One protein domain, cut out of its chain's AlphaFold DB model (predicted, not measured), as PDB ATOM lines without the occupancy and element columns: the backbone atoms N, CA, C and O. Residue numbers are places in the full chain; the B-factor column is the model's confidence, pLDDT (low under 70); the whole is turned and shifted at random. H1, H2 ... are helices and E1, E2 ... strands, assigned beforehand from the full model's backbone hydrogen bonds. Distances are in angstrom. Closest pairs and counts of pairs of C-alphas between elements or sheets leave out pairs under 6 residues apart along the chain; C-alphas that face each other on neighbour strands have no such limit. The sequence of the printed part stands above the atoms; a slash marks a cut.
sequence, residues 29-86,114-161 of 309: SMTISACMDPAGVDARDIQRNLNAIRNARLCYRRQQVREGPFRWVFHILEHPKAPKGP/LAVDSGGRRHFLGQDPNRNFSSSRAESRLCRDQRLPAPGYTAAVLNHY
ATOM      1  N   SER A  29     -27.884  19.957  30.985       92.69
ATOM      2  CA  SER A  29     -26.606  19.807  31.686       92.69
ATOM      3  C   SER A  29     -25.631  18.973  30.867       92.69
ATOM      4  O   SER A  29     -26.029  18.075  30.126       92.69
ATOM      5  N   MET A  30     -24.343  19.288  30.992       95.81
ATOM      6  CA  MET A  30     -23.272  18.662  30.227       95.81
ATOM      7  C   MET A  30     -22.114  18.310  31.152       95.81
ATOM      8  O   MET A  30     -21.663  19.149  31.927       95.81
ATOM      9  N   THR A  31     -21.615  17.084  31.049       97.25
ATOM     10  CA  THR A  31     -20.403  16.643  31.744       97.25
ATOM     11  C   THR A  31     -19.451  15.993  30.756       97.25
ATOM     12  O   THR A  31     -19.887  15.363  29.796       97.25
ATOM     13  N   ILE A  32     -18.150  16.138  30.985       97.94
ATOM     14  CA  ILE A  32     -17.101  15.445  30.238       97.94
ATOM     15  C   ILE A  32     -16.103  14.870  31.239       97.94
ATOM     16  O   ILE A  32     -15.710  15.550  32.186       97.94
ATOM     17  N   SER A  33     -15.744  13.600  31.077       98.19
ATOM     18  CA  SER A  33     -14.771  12.951  31.951       98.19
ATOM     19  C   SER A  33     -13.355  13.473  31.695       98.19
ATOM     20  O   SER A  33     -13.034  13.970  30.612       98.19
ATOM     21  N   ALA A  34     -12.466  13.254  32.666       97.50
ATOM     22  CA  ALA A  34     -11.032  13.247  32.399       97.50
ATOM     23  C   ALA A  34     -10.671  12.153  31.373       97.50
ATOM     24  O   ALA A  34     -11.520  11.356  30.960       97.50
ATOM     25  N   CYS A  35      -9.404  12.127  30.958       97.88
ATOM     26  CA  CYS A  35      -8.877  11.034  30.147       97.88
ATOM     27  C   CYS A  35      -8.972   9.708  30.914       97.88
ATOM     28  O   CYS A  35      -8.563   9.663  32.073       97.88
ATOM     29  N   MET A  36      -9.495   8.654  30.292       97.50
ATOM     30  CA  MET A  36      -9.697   7.340  30.917       97.50
ATOM     31  C   MET A  36      -9.015   6.233  30.107       97.50
ATOM     32  O   MET A  36      -8.780   6.401  28.909       97.50
ATOM     33  N   ASP A  37      -8.736   5.090  30.744       96.75
ATOM     34  CA  ASP A  37      -8.286   3.887  30.032       96.75
ATOM     35  C   ASP A  37      -9.447   3.316  29.197       96.75
ATOM     36  O   ASP A  37     -10.474   2.935  29.770       96.75
ATOM     37  N   PRO A  38      -9.316   3.234  27.860       96.94
ATOM     38  CA  PRO A  38     -10.354   2.677  26.998       96.94
ATOM     39  C   PRO A  38     -10.675   1.202  27.288       96.94
ATOM     40  O   PRO A  38     -11.773   0.762  26.964       96.94
ATOM     41  N   ALA A  39      -9.775   0.432  27.911       96.44
ATOM     42  CA  ALA A  39     -10.035  -0.984  28.180       96.44
ATOM     43  C   ALA A  39     -11.103  -1.226  29.252       96.44
ATOM     44  O   ALA A  39     -11.777  -2.251  29.203       96.44
ATOM     45  N   GLY A  40     -11.291  -0.290  30.185       94.00
ATOM     46  CA  GLY A  40     -12.293  -0.402  31.250       94.00
ATOM     47  C   GLY A  40     -13.716  -0.028  30.822       94.00
ATOM     48  O   GLY A  40     -14.591   0.117  31.672       94.00
ATOM     49  N   VAL A  41     -13.948   0.206  29.530       93.56
ATOM     50  CA  VAL A  41     -15.190   0.788  29.014       93.56
ATOM     51  C   VAL A  41     -16.012  -0.279  28.312       93.56
ATOM     52  O   VAL A  41     -15.562  -0.870  27.336       93.56
ATOM     53  N   ASP A  42     -17.255  -0.465  28.743       93.69
ATOM     54  CA  ASP A  42     -18.217  -1.333  28.060       93.69
ATOM     55  C   ASP A  42     -18.846  -0.619  26.847       93.69
ATOM     56  O   ASP A  42     -19.999  -0.196  26.870       93.69
ATOM     57  N   ALA A  43     -18.041  -0.388  25.807       95.44
ATOM     58  CA  ALA A  43     -18.477   0.182  24.533       95.44
ATOM     59  C   ALA A  43     -17.847  -0.604  23.380       95.44
ATOM     60  O   ALA A  43     -16.623  -0.633  23.227       95.44
ATOM     61  N   ARG A  44     -18.683  -1.249  22.557       96.50
ATOM     62  CA  ARG A  44     -18.237  -2.197  21.517       96.50
ATOM     63  C   ARG A  44     -17.276  -1.568  20.512       96.50
ATOM     64  O   ARG A  44     -16.298  -2.206  20.136       96.50
ATOM     65  N   ASP A  45     -17.521  -0.321  20.129       97.31
ATOM     66  CA  ASP A  45     -16.673   0.426  19.199       97.31
ATOM     67  C   ASP A  45     -15.280   0.716  19.760       97.31
ATOM     68  O   ASP A  45     -14.272   0.550  19.063       97.31
ATOM     69  N   ILE A  46     -15.214   1.066  21.047       98.19
ATOM     70  CA  ILE A  46     -13.955   1.279  21.766       98.19
ATOM     71  C   ILE A  46     -13.187  -0.036  21.882       98.19
ATOM     72  O   ILE A  46     -11.999  -0.073  21.572       98.19
ATOM     73  N   GLN A  47     -13.863  -1.121  22.264       97.88
ATOM     74  CA  GLN A  47     -13.236  -2.436  22.419       97.88
ATOM     75  C   GLN A  47     -12.716  -2.986  21.085       97.88
ATOM     76  O   GLN A  47     -11.573  -3.436  21.007       97.88
ATOM     77  N   ARG A  48     -13.497  -2.863  20.004       97.56
ATOM     78  CA  ARG A  48     -13.085  -3.270  18.649       97.56
ATOM     79  C   ARG A  48     -11.823  -2.539  18.177       97.56
ATOM     80  O   ARG A  48     -11.003  -3.126  17.477       97.56
ATOM     81  N   ASN A  49     -11.639  -1.285  18.592       98.50
ATOM     82  CA  ASN A  49     -10.505  -0.446  18.197       98.50
ATOM     83  C   ASN A  49      -9.425  -0.300  19.278       98.50
ATOM     84  O   ASN A  49      -8.502   0.503  19.112       98.50
ATOM     85  N   LEU A  50      -9.490  -1.077  20.363       98.50
ATOM     86  CA  LEU A  50      -8.661  -0.876  21.553       98.50
ATOM     87  C   LEU A  50      -7.160  -0.846  21.237       98.50
ATOM     88  O   LEU A  50      -6.440   0.032  21.714       98.50
ATOM     89  N   ASN A  51      -6.692  -1.762  20.386       98.25
ATOM     90  CA  ASN A  51      -5.288  -1.824  19.982       98.25
ATOM     91  C   ASN A  51      -4.858  -0.574  19.206       98.25
ATOM     92  O   ASN A  51      -3.812   0.001  19.501       98.25
ATOM     93  N   ALA A  52      -5.672  -0.107  18.254       98.00
ATOM     94  CA  ALA A  52      -5.372   1.100  17.486       98.00
ATOM     95  C   ALA A  52      -5.340   2.345  18.388       98.00
ATOM     96  O   ALA A  52      -4.408   3.146  18.308       98.00
ATOM     97  N   ILE A  53      -6.308   2.458  19.301       98.56
ATOM     98  CA  ILE A  53      -6.408   3.541  20.287       98.56
ATOM     99  C   ILE A  53      -5.165   3.570  21.191       98.56
ATOM    100  O   ILE A  53      -4.561   4.629  21.374       98.56
ATOM    101  N   ARG A  54      -4.747   2.412  21.724       97.56
ATOM    102  CA  ARG A  54      -3.566   2.285  22.594       97.56
ATOM    103  C   ARG A  54      -2.264   2.573  21.857       97.56
ATOM    104  O   ARG A  54      -1.446   3.344  22.357       97.56
ATOM    105  N   ASN A  55      -2.096   2.019  20.658       96.75
ATOM    106  CA  ASN A  55      -0.894   2.216  19.848       96.75
ATOM    107  C   ASN A  55      -0.696   3.693  19.485       96.75
ATOM    108  O   ASN A  55       0.416   4.210  19.579       96.75
ATOM    109  N   ALA A  56      -1.781   4.394  19.150       96.81
ATOM    110  CA  ALA A  56      -1.758   5.830  18.887       96.81
ATOM    111  C   ALA A  56      -1.784   6.695  20.163       96.81
ATOM    112  O   ALA A  56      -1.686   7.920  20.078       96.81
ATOM    113  N   ARG A  57      -1.883   6.078  21.351       97.25
ATOM    114  CA  ARG A  57      -1.969   6.749  22.659       97.25
ATOM    115  C   ARG A  57      -3.067   7.817  22.690       97.25
ATOM    116  O   ARG A  57      -2.853   8.921  23.198       97.25
ATOM    117  N   LEU A  58      -4.223   7.507  22.106       98.31
ATOM    118  CA  LEU A  58      -5.352   8.431  22.073       98.31
ATOM    119  C   LEU A  58      -5.959   8.562  23.468       98.31
ATOM    120  O   LEU A  58      -6.088   7.588  24.210       98.31
ATOM    121  N   CYS A  59      -6.354   9.782  23.810       98.56
ATOM    122  CA  CYS A  59      -7.072  10.052  25.036       98.56
ATOM    123  C   CYS A  59      -8.555   9.744  24.848       98.56
ATOM    124  O   CYS A  59      -9.211  10.393  24.034       98.56
ATOM    125  N   TYR A  60      -9.085   8.791  25.615       98.69
ATOM    126  CA  TYR A  60     -10.511   8.497  25.636       98.69
ATOM    127  C   TYR A  60     -11.236   9.307  26.715       98.69
ATOM    128  O   TYR A  60     -10.805   9.359  27.869       98.69
ATOM    129  N   ARG A  61     -12.360   9.928  26.348       98.62
ATOM    130  CA  ARG A  61     -13.263  10.649  27.252       98.62
ATOM    131  C   ARG A  61     -14.708  10.264  26.968       98.62
ATOM    132  O   ARG A  61     -15.076   9.939  25.841       98.62
ATOM    133  N   ARG A  62     -15.549  10.367  27.993       98.38
ATOM    134  CA  ARG A  62     -17.003  10.243  27.876       98.38
ATOM    135  C   ARG A  62     -17.639  11.594  28.152       98.38
ATOM    136  O   ARG A  62     -17.428  12.158  29.225       98.38
ATOM    137  N   GLN A  63     -18.447  12.080  27.220       98.56
ATOM    138  CA  GLN A  63     -19.287  13.254  27.435       98.56
ATOM    139  C   GLN A  63     -20.745  12.829  27.552       98.56
ATOM    140  O   GLN A  63     -21.190  11.904  26.880       98.56
ATOM    141  N   GLN A  64     -21.491  13.479  28.439       98.31
ATOM    142  CA  GLN A  64     -22.918  13.248  28.608       98.31
ATOM    143  C   GLN A  64     -23.657  14.571  28.534       98.31
ATOM    144  O   GLN A  64     -23.217  15.558  29.121       98.31
ATOM    145  N   VAL A  65     -24.796  14.570  27.848       98.00
ATOM    146  CA  VAL A  65     -25.731  15.694  27.833       98.00
ATOM    147  C   VAL A  65     -27.081  15.194  28.299       98.00
ATOM    148  O   VAL A  65     -27.627  14.248  27.738       98.00
ATOM    149  N   ARG A  66     -27.626  15.836  29.327       96.88
ATOM    150  CA  ARG A  66     -29.012  15.640  29.742       96.88
ATOM    151  C   ARG A  66     -29.825  16.821  29.250       96.88
ATOM    152  O   ARG A  66     -29.454  17.959  29.515       96.88
ATOM    153  N   GLU A  67     -30.915  16.555  28.548       93.88
ATOM    154  CA  GLU A  67     -31.897  17.567  28.161       93.88
ATOM    155  C   GLU A  67     -33.257  16.907  27.911       93.88
ATOM    156  O   GLU A  67     -33.384  15.959  27.134       93.88
ATOM    157  N   GLY A  68     -34.284  17.372  28.625       90.81
ATOM    158  CA  GLY A  68     -35.573  16.681  28.650       90.81
ATOM    159  C   GLY A  68     -35.409  15.203  29.056       90.81
ATOM    160  O   GLY A  68     -34.720  14.926  30.039       90.81
ATOM    161  N   PRO A  69     -36.008  14.244  28.322       92.62
ATOM    162  CA  PRO A  69     -35.854  12.816  28.599       92.62
ATOM    163  C   PRO A  69     -34.585  12.206  27.984       92.62
ATOM    164  O   PRO A  69     -34.312  11.026  28.203       92.62
ATOM    165  N   PHE A  70     -33.824  12.958  27.185       95.06
ATOM    166  CA  PHE A  70     -32.618  12.434  26.562       95.06
ATOM    167  C   PHE A  70     -31.428  12.531  27.510       95.06
ATOM    168  O   PHE A  70     -31.159  13.567  28.121       95.06
ATOM    169  N   ARG A  71     -30.677  11.432  27.575       96.94
ATOM    170  CA  ARG A  71     -29.330  11.373  28.132       96.94
ATOM    171  C   ARG A  71     -28.391  10.935  27.018       96.94
ATOM    172  O   ARG A  71     -28.094   9.752  26.894       96.94
ATOM    173  N   TRP A  72     -27.965  11.890  26.205       97.88
ATOM    174  CA  TRP A  72     -26.983  11.641  25.162       97.88
ATOM    175  C   TRP A  72     -25.661  11.245  25.798       97.88
ATOM    176  O   TRP A  72     -25.219  11.864  26.772       97.88
ATOM    177  N   VAL A  73     -25.038  10.217  25.242       98.31
ATOM    178  CA  VAL A  73     -23.693   9.790  25.596       98.31
ATOM    179  C   VAL A  73     -22.844   9.915  24.343       98.31
ATOM    180  O   VAL A  73     -23.263   9.520  23.259       98.31
ATOM    181  N   PHE A  74     -21.659  10.485  24.503       98.69
ATOM    182  CA  PHE A  74     -20.675  10.584  23.445       98.69
ATOM    183  C   PHE A  74     -19.367   9.922  23.865       98.69
ATOM    184  O   PHE A  74     -18.875  10.149  24.979       98.69
ATOM    185  N   HIS A  75     -18.788   9.160  22.945       98.69
ATOM    186  CA  HIS A  75     -17.427   8.649  23.020       98.69
ATOM    187  C   HIS A  75     -16.494   9.603  22.287       98.69
ATOM    188  O   HIS A  75     -16.703   9.904  21.114       98.69
ATOM    189  N   ILE A  76     -15.469  10.089  22.981       98.81
ATOM    190  CA  ILE A  76     -14.516  11.052  22.436       98.81
ATOM    191  C   ILE A  76     -13.130  10.427  22.456       98.81
ATOM    192  O   ILE A  76     -12.685   9.942  23.498       98.81
ATOM    193  N   LEU A  77     -12.444  10.469  21.317       98.81
ATOM    194  CA  LEU A  77     -11.030  10.120  21.210       98.81
ATOM    195  C   LEU A  77     -10.272  11.339  20.706       98.81
ATOM    196  O   LEU A  77     -10.618  11.897  19.669       98.81
ATOM    197  N   GLU A  78      -9.236  11.753  21.424       98.44
ATOM    198  CA  GLU A  78      -8.418  12.912  21.062       98.44
ATOM    199  C   GLU A  78      -6.943  12.541  21.004       98.44
ATOM    200  O   GLU A  78      -6.437  11.795  21.843       98.44
ATOM    201  N   HIS A  79      -6.224  13.104  20.038       97.88
ATOM    202  CA  HIS A  79      -4.785  12.942  19.938       97.88
ATOM    203  C   HIS A  79      -4.076  13.961  20.852       97.88
ATOM    204  O   HIS A  79      -4.004  15.148  20.510       97.88
ATOM    205  N   PRO A  80      -3.485  13.545  21.990       96.81
ATOM    206  CA  PRO A  80      -3.024  14.480  23.021       96.81
ATOM    207  C   PRO A  80      -1.869  15.376  22.558       96.81
ATOM    208  O   PRO A  80      -1.736  16.506  23.021       96.81
ATOM    209  N   LYS A  81      -1.043  14.902  21.616       96.19
ATOM    210  CA  LYS A  81       0.097  15.667  21.075       96.19
ATOM    211  C   LYS A  81      -0.255  16.538  19.870       96.19
ATOM    212  O   LYS A  81       0.566  17.337  19.438       96.19
ATOM    213  N   ALA A  82      -1.451  16.374  19.308       96.25
ATOM    214  CA  ALA A  82      -1.901  17.131  18.143       96.25
ATOM    215  C   ALA A  82      -3.377  17.531  18.296       96.25
ATOM    216  O   ALA A  82      -4.176  17.293  17.392       96.25
ATOM    217  N   PRO A  83      -3.774  18.143  19.428       95.31
ATOM    218  CA  PRO A  83      -5.184  18.313  19.768       95.31
ATOM    219  C   PRO A  83      -5.911  19.274  18.828       95.31
ATOM    220  O   PRO A  83      -7.127  19.220  18.748       95.31
ATOM    221  N   LYS A  84      -5.191  20.132  18.091       94.88
ATOM    222  CA  LYS A  84      -5.757  21.117  17.153       94.88
ATOM    223  C   LYS A  84      -5.986  20.583  15.731       94.88
ATOM    224  O   LYS A  84      -6.348  21.374  14.866       94.88
ATOM    225  N   GLY A  85      -5.746  19.293  15.484       95.94
ATOM    226  CA  GLY A  85      -6.017  18.661  14.187       95.94
ATOM    227  C   GLY A  85      -7.517  18.563  13.843       95.94
ATOM    228  O   GLY A  85      -8.354  19.106  14.578       95.94
ATOM    229  N   PRO A  86      -7.859  17.851  12.755       97.94
ATOM    230  CA  PRO A  86      -9.238  17.638  12.307       97.94
ATOM    231  C   PRO A  86     -10.141  17.067  13.406       97.94
ATOM    232  O   PRO A  86      -9.692  16.263  14.221       97.94
ATOM    233  N   LEU A 114     -15.828  12.548  17.883       98.81
ATOM    234  CA  LEU A 114     -16.976  12.361  18.757       98.81
ATOM    235  C   LEU A 114     -17.954  11.406  18.077       98.81
ATOM    236  O   LEU A 114     -18.455  11.709  16.996       98.81
ATOM    237  N   ALA A 115     -18.250  10.288  18.733       98.81
ATOM    238  CA  ALA A 115     -19.253   9.321  18.305       98.81
ATOM    239  C   ALA A 115     -20.430   9.289  19.283       98.81
ATOM    240  O   ALA A 115     -20.228   9.343  20.499       98.81
ATOM    241  N   VAL A 116     -21.651   9.232  18.759       98.56
ATOM    242  CA  VAL A 116     -22.877   9.137  19.562       98.56
ATOM    243  C   VAL A 116     -23.116   7.687  19.955       98.56
ATOM    244  O   VAL A 116     -23.230   6.833  19.089       98.56
ATOM    245  N   ASP A 117     -23.261   7.429  21.251       98.25
ATOM    246  CA  ASP A 117     -23.676   6.127  21.773       98.25
ATOM    247  C   ASP A 117     -25.207   6.056  21.801       98.25
ATOM    248  O   ASP A 117     -25.886   6.863  22.451       98.25
ATOM    249  N   SER A 118     -25.751   5.086  21.074       97.38
ATOM    250  CA  SER A 118     -27.176   4.767  21.066       97.38
ATOM    251  C   SER A 118     -27.450   3.272  21.258       97.38
ATOM    252  O   SER A 118     -28.535   2.781  20.926       97.38
ATOM    253  N   GLY A 119     -26.489   2.547  21.840       96.38
ATOM    254  CA  GLY A 119     -26.578   1.112  22.093       96.38
ATOM    255  C   GLY A 119     -26.524   0.256  20.824       96.38
ATOM    256  O   GLY A 119     -27.262  -0.726  20.713       96.38
ATOM    257  N   GLY A 120     -25.693   0.636  19.855       96.06
ATOM    258  CA  GLY A 120     -25.495  -0.037  18.569       96.06
ATOM    259  C   GLY A 120     -26.639   0.162  17.575       96.06
ATOM    260  O   GLY A 120     -26.876  -0.699  16.725       96.06
ATOM    261  N   ARG A 121     -27.410   1.247  17.702       97.25
ATOM    262  CA  ARG A 121     -28.579   1.541  16.857       97.25
ATOM    263  C   ARG A 121     -28.337   2.778  15.992       97.25
ATOM    264  O   ARG A 121     -27.405   3.540  16.190       97.25
ATOM    265  N   ARG A 122     -29.214   2.987  15.008       95.88
ATOM    266  CA  ARG A 122     -29.244   4.240  14.239       95.88
ATOM    267  C   ARG A 122     -29.884   5.383  15.030       95.88
ATOM    268  O   ARG A 122     -29.443   6.522  14.963       95.88
ATOM    269  N   HIS A 123     -30.960   5.069  15.753       97.31
ATOM    270  CA  HIS A 123     -31.787   6.043  16.462       97.31
ATOM    271  C   HIS A 123     -31.617   5.889  17.971       97.31
ATOM    272  O   HIS A 123     -31.736   4.781  18.502       97.31
ATOM    273  N   PHE A 124     -31.465   7.007  18.678       96.44
ATOM    274  CA  PHE A 124     -31.475   7.038  20.136       96.44
ATOM    275  C   PHE A 124     -32.875   7.373  20.639       96.44
ATOM    276  O   PHE A 124     -33.391   8.466  20.404       96.44
ATOM    277  N   LEU A 125     -33.520   6.414  21.311       94.94
ATOM    278  CA  LEU A 125     -34.906   6.544  21.778       94.94
ATOM    279  C   LEU A 125     -35.849   7.067  20.672       94.94
ATOM    280  O   LEU A 125     -36.695   7.914  20.931       94.94
ATOM    281  N   GLY A 126     -35.697   6.579  19.437       94.69
ATOM    282  CA  GLY A 126     -36.544   6.959  18.298       94.69
ATOM    283  C   GLY A 126     -36.220   8.308  17.644       94.69
ATOM    284  O   GLY A 126     -36.958   8.717  16.759       94.69
ATOM    285  N   GLN A 127     -35.147   8.991  18.050       95.75
ATOM    286  CA  GLN A 127     -34.661  10.216  17.409       95.75
ATOM    287  C   GLN A 127     -33.352   9.937  16.667       95.75
ATOM    288  O   GLN A 127     -32.441   9.335  17.236       95.75
ATOM    289  N   ASP A 128     -33.269  10.351  15.401       97.31
ATOM    290  CA  ASP A 128     -32.045  10.251  14.599       97.31
ATOM    291  C   ASP A 128     -31.057  11.335  15.090       97.31
ATOM    292  O   ASP A 128     -31.389  12.528  15.046       97.31
ATOM    293  N   PRO A 129     -29.862  10.975  15.600       97.69
ATOM    294  CA  PRO A 129     -28.896  11.962  16.081       97.69
ATOM    295  C   PRO A 129     -28.389  12.911  14.980       97.69
ATOM    296  O   PRO A 129     -27.997  14.042  15.279       97.69
ATOM    297  N   ASN A 130     -28.447  12.510  13.706       97.94
ATOM    298  CA  ASN A 130     -28.184  13.363  12.548       97.94
ATOM    299  C   ASN A 130     -29.443  14.073  12.019       97.94
ATOM    300  O   ASN A 130     -29.461  14.539  10.882       97.94
ATOM    301  N   ARG A 131     -30.510  14.176  12.812       97.06
ATOM    302  CA  ARG A 131     -31.646  15.098  12.598       97.06
ATOM    303  C   ARG A 131     -31.858  16.008  13.807       97.06
ATOM    304  O   ARG A 131     -32.945  16.530  14.043       97.06
ATOM    305  N   ASN A 132     -30.807  16.163  14.612       96.31
ATOM    306  CA  ASN A 132     -30.884  16.723  15.951       96.31
ATOM    307  C   ASN A 132     -30.189  18.089  16.110       96.31
ATOM    308  O   ASN A 132     -30.027  18.571  17.234       96.31
ATOM    309  N   PHE A 133     -29.764  18.713  15.007       97.31
ATOM    310  CA  PHE A 133     -28.976  19.943  15.023       97.31
ATOM    311  C   PHE A 133     -29.853  21.200  14.939       97.31
ATOM    312  O   PHE A 133     -30.406  21.530  13.892       97.31
ATOM    313  N   SER A 134     -29.973  21.918  16.060       95.25
ATOM    314  CA  SER A 134     -30.706  23.187  16.200       95.25
ATOM    315  C   SER A 134     -30.181  23.982  17.404       95.25
ATOM    316  O   SER A 134     -29.788  23.396  18.408       95.25
ATOM    317  N   SER A 135     -30.168  25.316  17.347       94.62
ATOM    318  CA  SER A 135     -29.619  26.147  18.437       94.62
ATOM    319  C   SER A 135     -30.642  26.481  19.524       94.62
ATOM    320  O   SER A 135     -30.287  26.983  20.589       94.62
ATOM    321  N   SER A 136     -31.933  26.269  19.262       93.50
ATOM    322  CA  SER A 136     -33.012  26.657  20.172       93.50
ATOM    323  C   SER A 136     -34.243  25.781  19.998       93.50
ATOM    324  O   SER A 136     -34.474  25.231  18.925       93.50
ATOM    325  N   ARG A 137     -35.111  25.754  21.019       91.44
ATOM    326  CA  ARG A 137     -36.421  25.084  20.928       91.44
ATOM    327  C   ARG A 137     -37.282  25.616  19.780       91.44
ATOM    328  O   ARG A 137     -38.087  24.867  19.240       91.44
ATOM    329  N   ALA A 138     -37.152  26.900  19.442       93.19
ATOM    330  CA  ALA A 138     -37.895  27.504  18.341       93.19
ATOM    331  C   ALA A 138     -37.408  26.977  16.986       93.19
ATOM    332  O   ALA A 138     -38.230  26.636  16.142       93.19
ATOM    333  N   GLU A 139     -36.092  26.854  16.801       93.25
ATOM    334  CA  GLU A 139     -35.518  26.278  15.584       93.25
ATOM    335  C   GLU A 139     -35.800  24.777  15.472       93.25
ATOM    336  O   GLU A 139     -36.128  24.318  14.383       93.25
ATOM    337  N   SER A 140     -35.782  24.032  16.585       92.50
ATOM    338  CA  SER A 140     -36.134  22.604  16.602       92.50
ATOM    339  C   SER A 140     -37.525  22.319  16.014       92.50
ATOM    340  O   SER A 140     -37.771  21.231  15.514       92.50
ATOM    341  N   ARG A 141     -38.447  23.296  16.002       90.38
ATOM    342  CA  ARG A 141     -39.771  23.151  15.358       90.38
ATOM    343  C   ARG A 141     -39.698  23.012  13.834       90.38
ATOM    344  O   ARG A 141     -40.680  22.612  13.219       90.38
ATOM    345  N   LEU A 142     -38.572  23.373  13.220       91.00
ATOM    346  CA  LEU A 142     -38.318  23.164  11.793       91.00
ATOM    347  C   LEU A 142     -37.889  21.716  11.498       91.00
ATOM    348  O   LEU A 142     -38.009  21.269  10.359       91.00
ATOM    349  N   CYS A 143     -37.421  20.991  12.516       91.56
ATOM    350  CA  CYS A 143     -36.867  19.648  12.416       91.56
ATOM    351  C   CYS A 143     -37.984  18.604  12.477       91.56
ATOM    352  O   CYS A 143     -38.348  18.125  13.547       91.56
ATOM    353  N   ARG A 144     -38.550  18.256  11.318       88.94
ATOM    354  CA  ARG A 144     -39.709  17.346  11.231       88.94
ATOM    355  C   ARG A 144     -39.438  15.952  11.796       88.94
ATOM    356  O   ARG A 144     -40.345  15.344  12.352       88.94
ATOM    357  N   ASP A 145     -38.194  15.495  11.685       88.06
ATOM    358  CA  ASP A 145     -37.759  14.171  12.139       88.06
ATOM    359  C   ASP A 145     -37.225  14.190  13.587       88.06
ATOM    360  O   ASP A 145     -36.772  13.172  14.111       88.06
ATOM    361  N   GLN A 146     -37.272  15.346  14.261       91.81
ATOM    362  CA  GLN A 146     -36.864  15.487  15.655       91.81
ATOM    363  C   GLN A 146     -38.071  15.269  16.576       91.81
ATOM    364  O   GLN A 146     -39.030  16.039  16.567       91.81
ATOM    365  N   ARG A 147     -38.014  14.239  17.427       92.50
ATOM    366  CA  ARG A 147     -39.081  13.924  18.390       92.50
ATOM    367  C   ARG A 147     -39.199  14.977  19.491       92.50
ATOM    368  O   ARG A 147     -40.306  15.346  19.866       92.50
ATOM    369  N   LEU A 148     -38.074  15.431  20.047       93.69
ATOM    370  CA  LEU A 148     -38.021  16.500  21.046       93.69
ATOM    371  C   LEU A 148     -36.806  17.414  20.816       93.69
ATOM    372  O   LEU A 148     -35.739  16.913  20.447       93.69
ATOM    373  N   PRO A 149     -36.932  18.727  21.101       93.31
ATOM    374  CA  PRO A 149     -35.827  19.678  21.000       93.31
ATOM    375  C   PRO A 149     -34.588  19.251  21.790       93.31
ATOM    376  O   PRO A 149     -34.697  18.909  22.969       93.31
ATOM    377  N   ALA A 150     -33.418  19.354  21.159       92.81
ATOM    378  CA  ALA A 150     -32.126  18.985  21.740       92.81
ATOM    379  C   ALA A 150     -30.993  20.004  21.437       92.81
ATOM    380  O   ALA A 150     -29.972  19.678  20.822       92.81
ATOM    381  N   PRO A 151     -31.157  21.290  21.789       95.44
ATOM    382  CA  PRO A 151     -30.126  22.297  21.531       95.44
ATOM    383  C   PRO A 151     -28.837  22.089  22.350       95.44
ATOM    384  O   PRO A 151     -27.762  22.513  21.923       95.44
ATOM    385  N   GLY A 152     -28.909  21.408  23.497       96.44
ATOM    386  CA  GLY A 152     -27.751  21.002  24.292       96.44
ATOM    387  C   GLY A 152     -26.869  19.988  23.563       96.44
ATOM    388  O   GLY A 152     -25.647  20.132  23.588       96.44
ATOM    389  N   TYR A 153     -27.463  19.025  22.851       97.56
ATOM    390  CA  TYR A 153     -26.763  18.104  21.948       97.56
ATOM    391  C   TYR A 153     -25.979  18.868  20.876       97.56
ATOM    392  O   TYR A 153     -24.786  18.639  20.685       97.56
ATOM    393  N   THR A 154     -26.622  19.847  20.234       97.81
ATOM    394  CA  THR A 154     -25.976  20.680  19.207       97.81
ATOM    395  C   THR A 154     -24.794  21.448  19.792       97.81
ATOM    396  O   THR A 154     -23.686  21.398  19.259       97.81
ATOM    397  N   ALA A 155     -24.997  22.116  20.931       97.50
ATOM    398  CA  ALA A 155     -23.939  22.852  21.612       97.50
ATOM    399  C   ALA A 155     -22.775  21.940  22.032       97.50
ATOM    400  O   ALA A 155     -21.616  22.315  21.871       97.50
ATOM    401  N   ALA A 156     -23.068  20.738  22.532       97.94
ATOM    402  CA  ALA A 156     -22.067  19.746  22.910       97.94
ATOM    403  C   ALA A 156     -21.163  19.342  21.748       97.94
ATOM    404  O   ALA A 156     -19.947  19.330  21.921       97.94
ATOM    405  N   VAL A 157     -21.744  19.067  20.578       98.25
ATOM    406  CA  VAL A 157     -20.981  18.716  19.374       98.25
ATOM    407  C   VAL A 157     -20.152  19.911  18.894       98.25
ATOM    408  O   VAL A 157     -18.945  19.791  18.692       98.25
ATOM    409  N   LEU A 158     -20.766  21.091  18.763       97.75
ATOM    410  CA  LEU A 158     -20.088  22.280  18.232       97.75
ATOM    411  C   LEU A 158     -19.002  22.828  19.168       97.75
ATOM    412  O   LEU A 158     -18.053  23.455  18.699       97.75
ATOM    413  N   ASN A 159     -19.097  22.582  20.478       97.19
ATOM    414  CA  ASN A 159     -18.078  22.997  21.443       97.19
ATOM    415  C   ASN A 159     -16.696  22.409  21.133       97.19
ATOM    416  O   ASN A 159     -15.699  23.080  21.390       97.19
ATOM    417  N   HIS A 160     -16.623  21.221  20.529       97.00
ATOM    418  CA  HIS A 160     -15.349  20.601  20.150       97.00
ATOM    419  C   HIS A 160     -14.637  21.305  18.999       97.00
ATOM    420  O   HIS A 160     -13.428  21.150  18.846       97.00
ATOM    421  N   TYR A 161     -15.351  22.121  18.225       96.12
ATOM    422  CA  TYR A 161     -14.779  22.924  17.147       96.12
ATOM    423  C   TYR A 161     -14.260  24.287  17.625       96.12
ATOM    424  O   TYR A 161     -13.543  24.968  16.889       96.12
TER     425      TYR A 161
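This is residues 29 to 86 and 114 to 161 of the 309 residues of an uncharacterized protein of Thiohalocapsa sp. PB-PSB1 (UniProt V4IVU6). A twisted antiparallel sheet of four strands is built round one long hairpin, E2 and E3, with the short strands E1 and E4 at its two edges, and the helix H4 packs over one face, running along the strands. Two short helices, H1 and H2, only graze the sheet, H2 near the end where E2 begins and E3 ends, while the small helix H3 lies beyond the other end of the hairpin, and H2 and H3 mark the two ends of the long axis. The printed part has 106 residues, with four named helices and four named strands in the order E1 H1 H2 E2 E3 E4 H3 H4, and the sheet's order is E1 - E2 - E3 - E4. The class is mixed, helices and strands, with 50 residues, under half of those printed, in named elements. The whole is compact, with a radius of gyration of the C-alphas of 14.8 A, yet elongated, spanning 44 by 28 by 21 A.

The inner strands E2, residues 59 to 67, and E3, residues 70 to 78, form a hairpin at 161 degrees; N 63 and O 74 are 3.0 A apart and N 72 and O 65 are 2.8 A apart, within hydrogen-bond range. The edge strand E1, residues 29 to 32, is antiparallel to E2 at 173 degrees, with N 31 and O 64 at 2.9 A. The other edge strand, E4, residues 114 to 117, is antiparallel to E3 at 142 degrees, with N 75 and O 115 at 2.8 A. The sheet is twisted, its C-alphas lying up to 4.4 A off their best plane. H4, residues 151 to 159, is on the sheet at a height over the sheet of 9.0 A, over E2 and E3. On the local plane its line and that of E2 stand at 10 degrees, along the strands. Its closest C-alphas to E2 are those of Tyr 153 and Val 65, 6.4 A apart. H1, residues 44 to 48, only grazes the sheet, with its residues 44 to 46. H2, residues 50 to 55, is only just on the sheet, with 5 pairs of C-alphas within 10 A, and only grazes it with residues 53 to 54. H1 and H2 meet only through their link. H3, residues 137 to 140, is not on the sheet; it is close to H4 but not clearly touching, the closest C-alphas being those of Arg 137 and Pro 151, 6.9 A apart. H1 and H2 are each apart from H3 and H4. In H1, H2 and H4 every O i to N i+4 pair is within hydrogen-bond range; H3 is too short for such a pair.

E2 measures 26.1 A from first to last C-alpha, from C-alpha 59 at (-7.072, 10.052, 25.036) to C-alpha 67 at (-31.897, 17.567, 28.161). E3 returns over 24.8 A. E1 is 10.6 A long and begins at C-alpha 29, (-26.606, 19.807, 31.686); E4 is 9.6 A long. H4 is 12.1 A long and ends at C-alpha 159, (-18.078, 22.997, 21.443). H2 measures 8.5 A, H1 6.0 A and H3 5.0 A.

The two C-alphas farthest apart are those of Asn 55 and Ala 138, at 44.8 A. Residues 87 to 113 are not printed, and C-alphas 86 and 114 are 11.4 A apart across this cut, which falls in the link from E3 to E4. The links E1 to H1, of 11 residues, and E4 to H3, of 19 residues, are long. The mean pLDDT of the printed part is 96.2, and no printed residue is under 70.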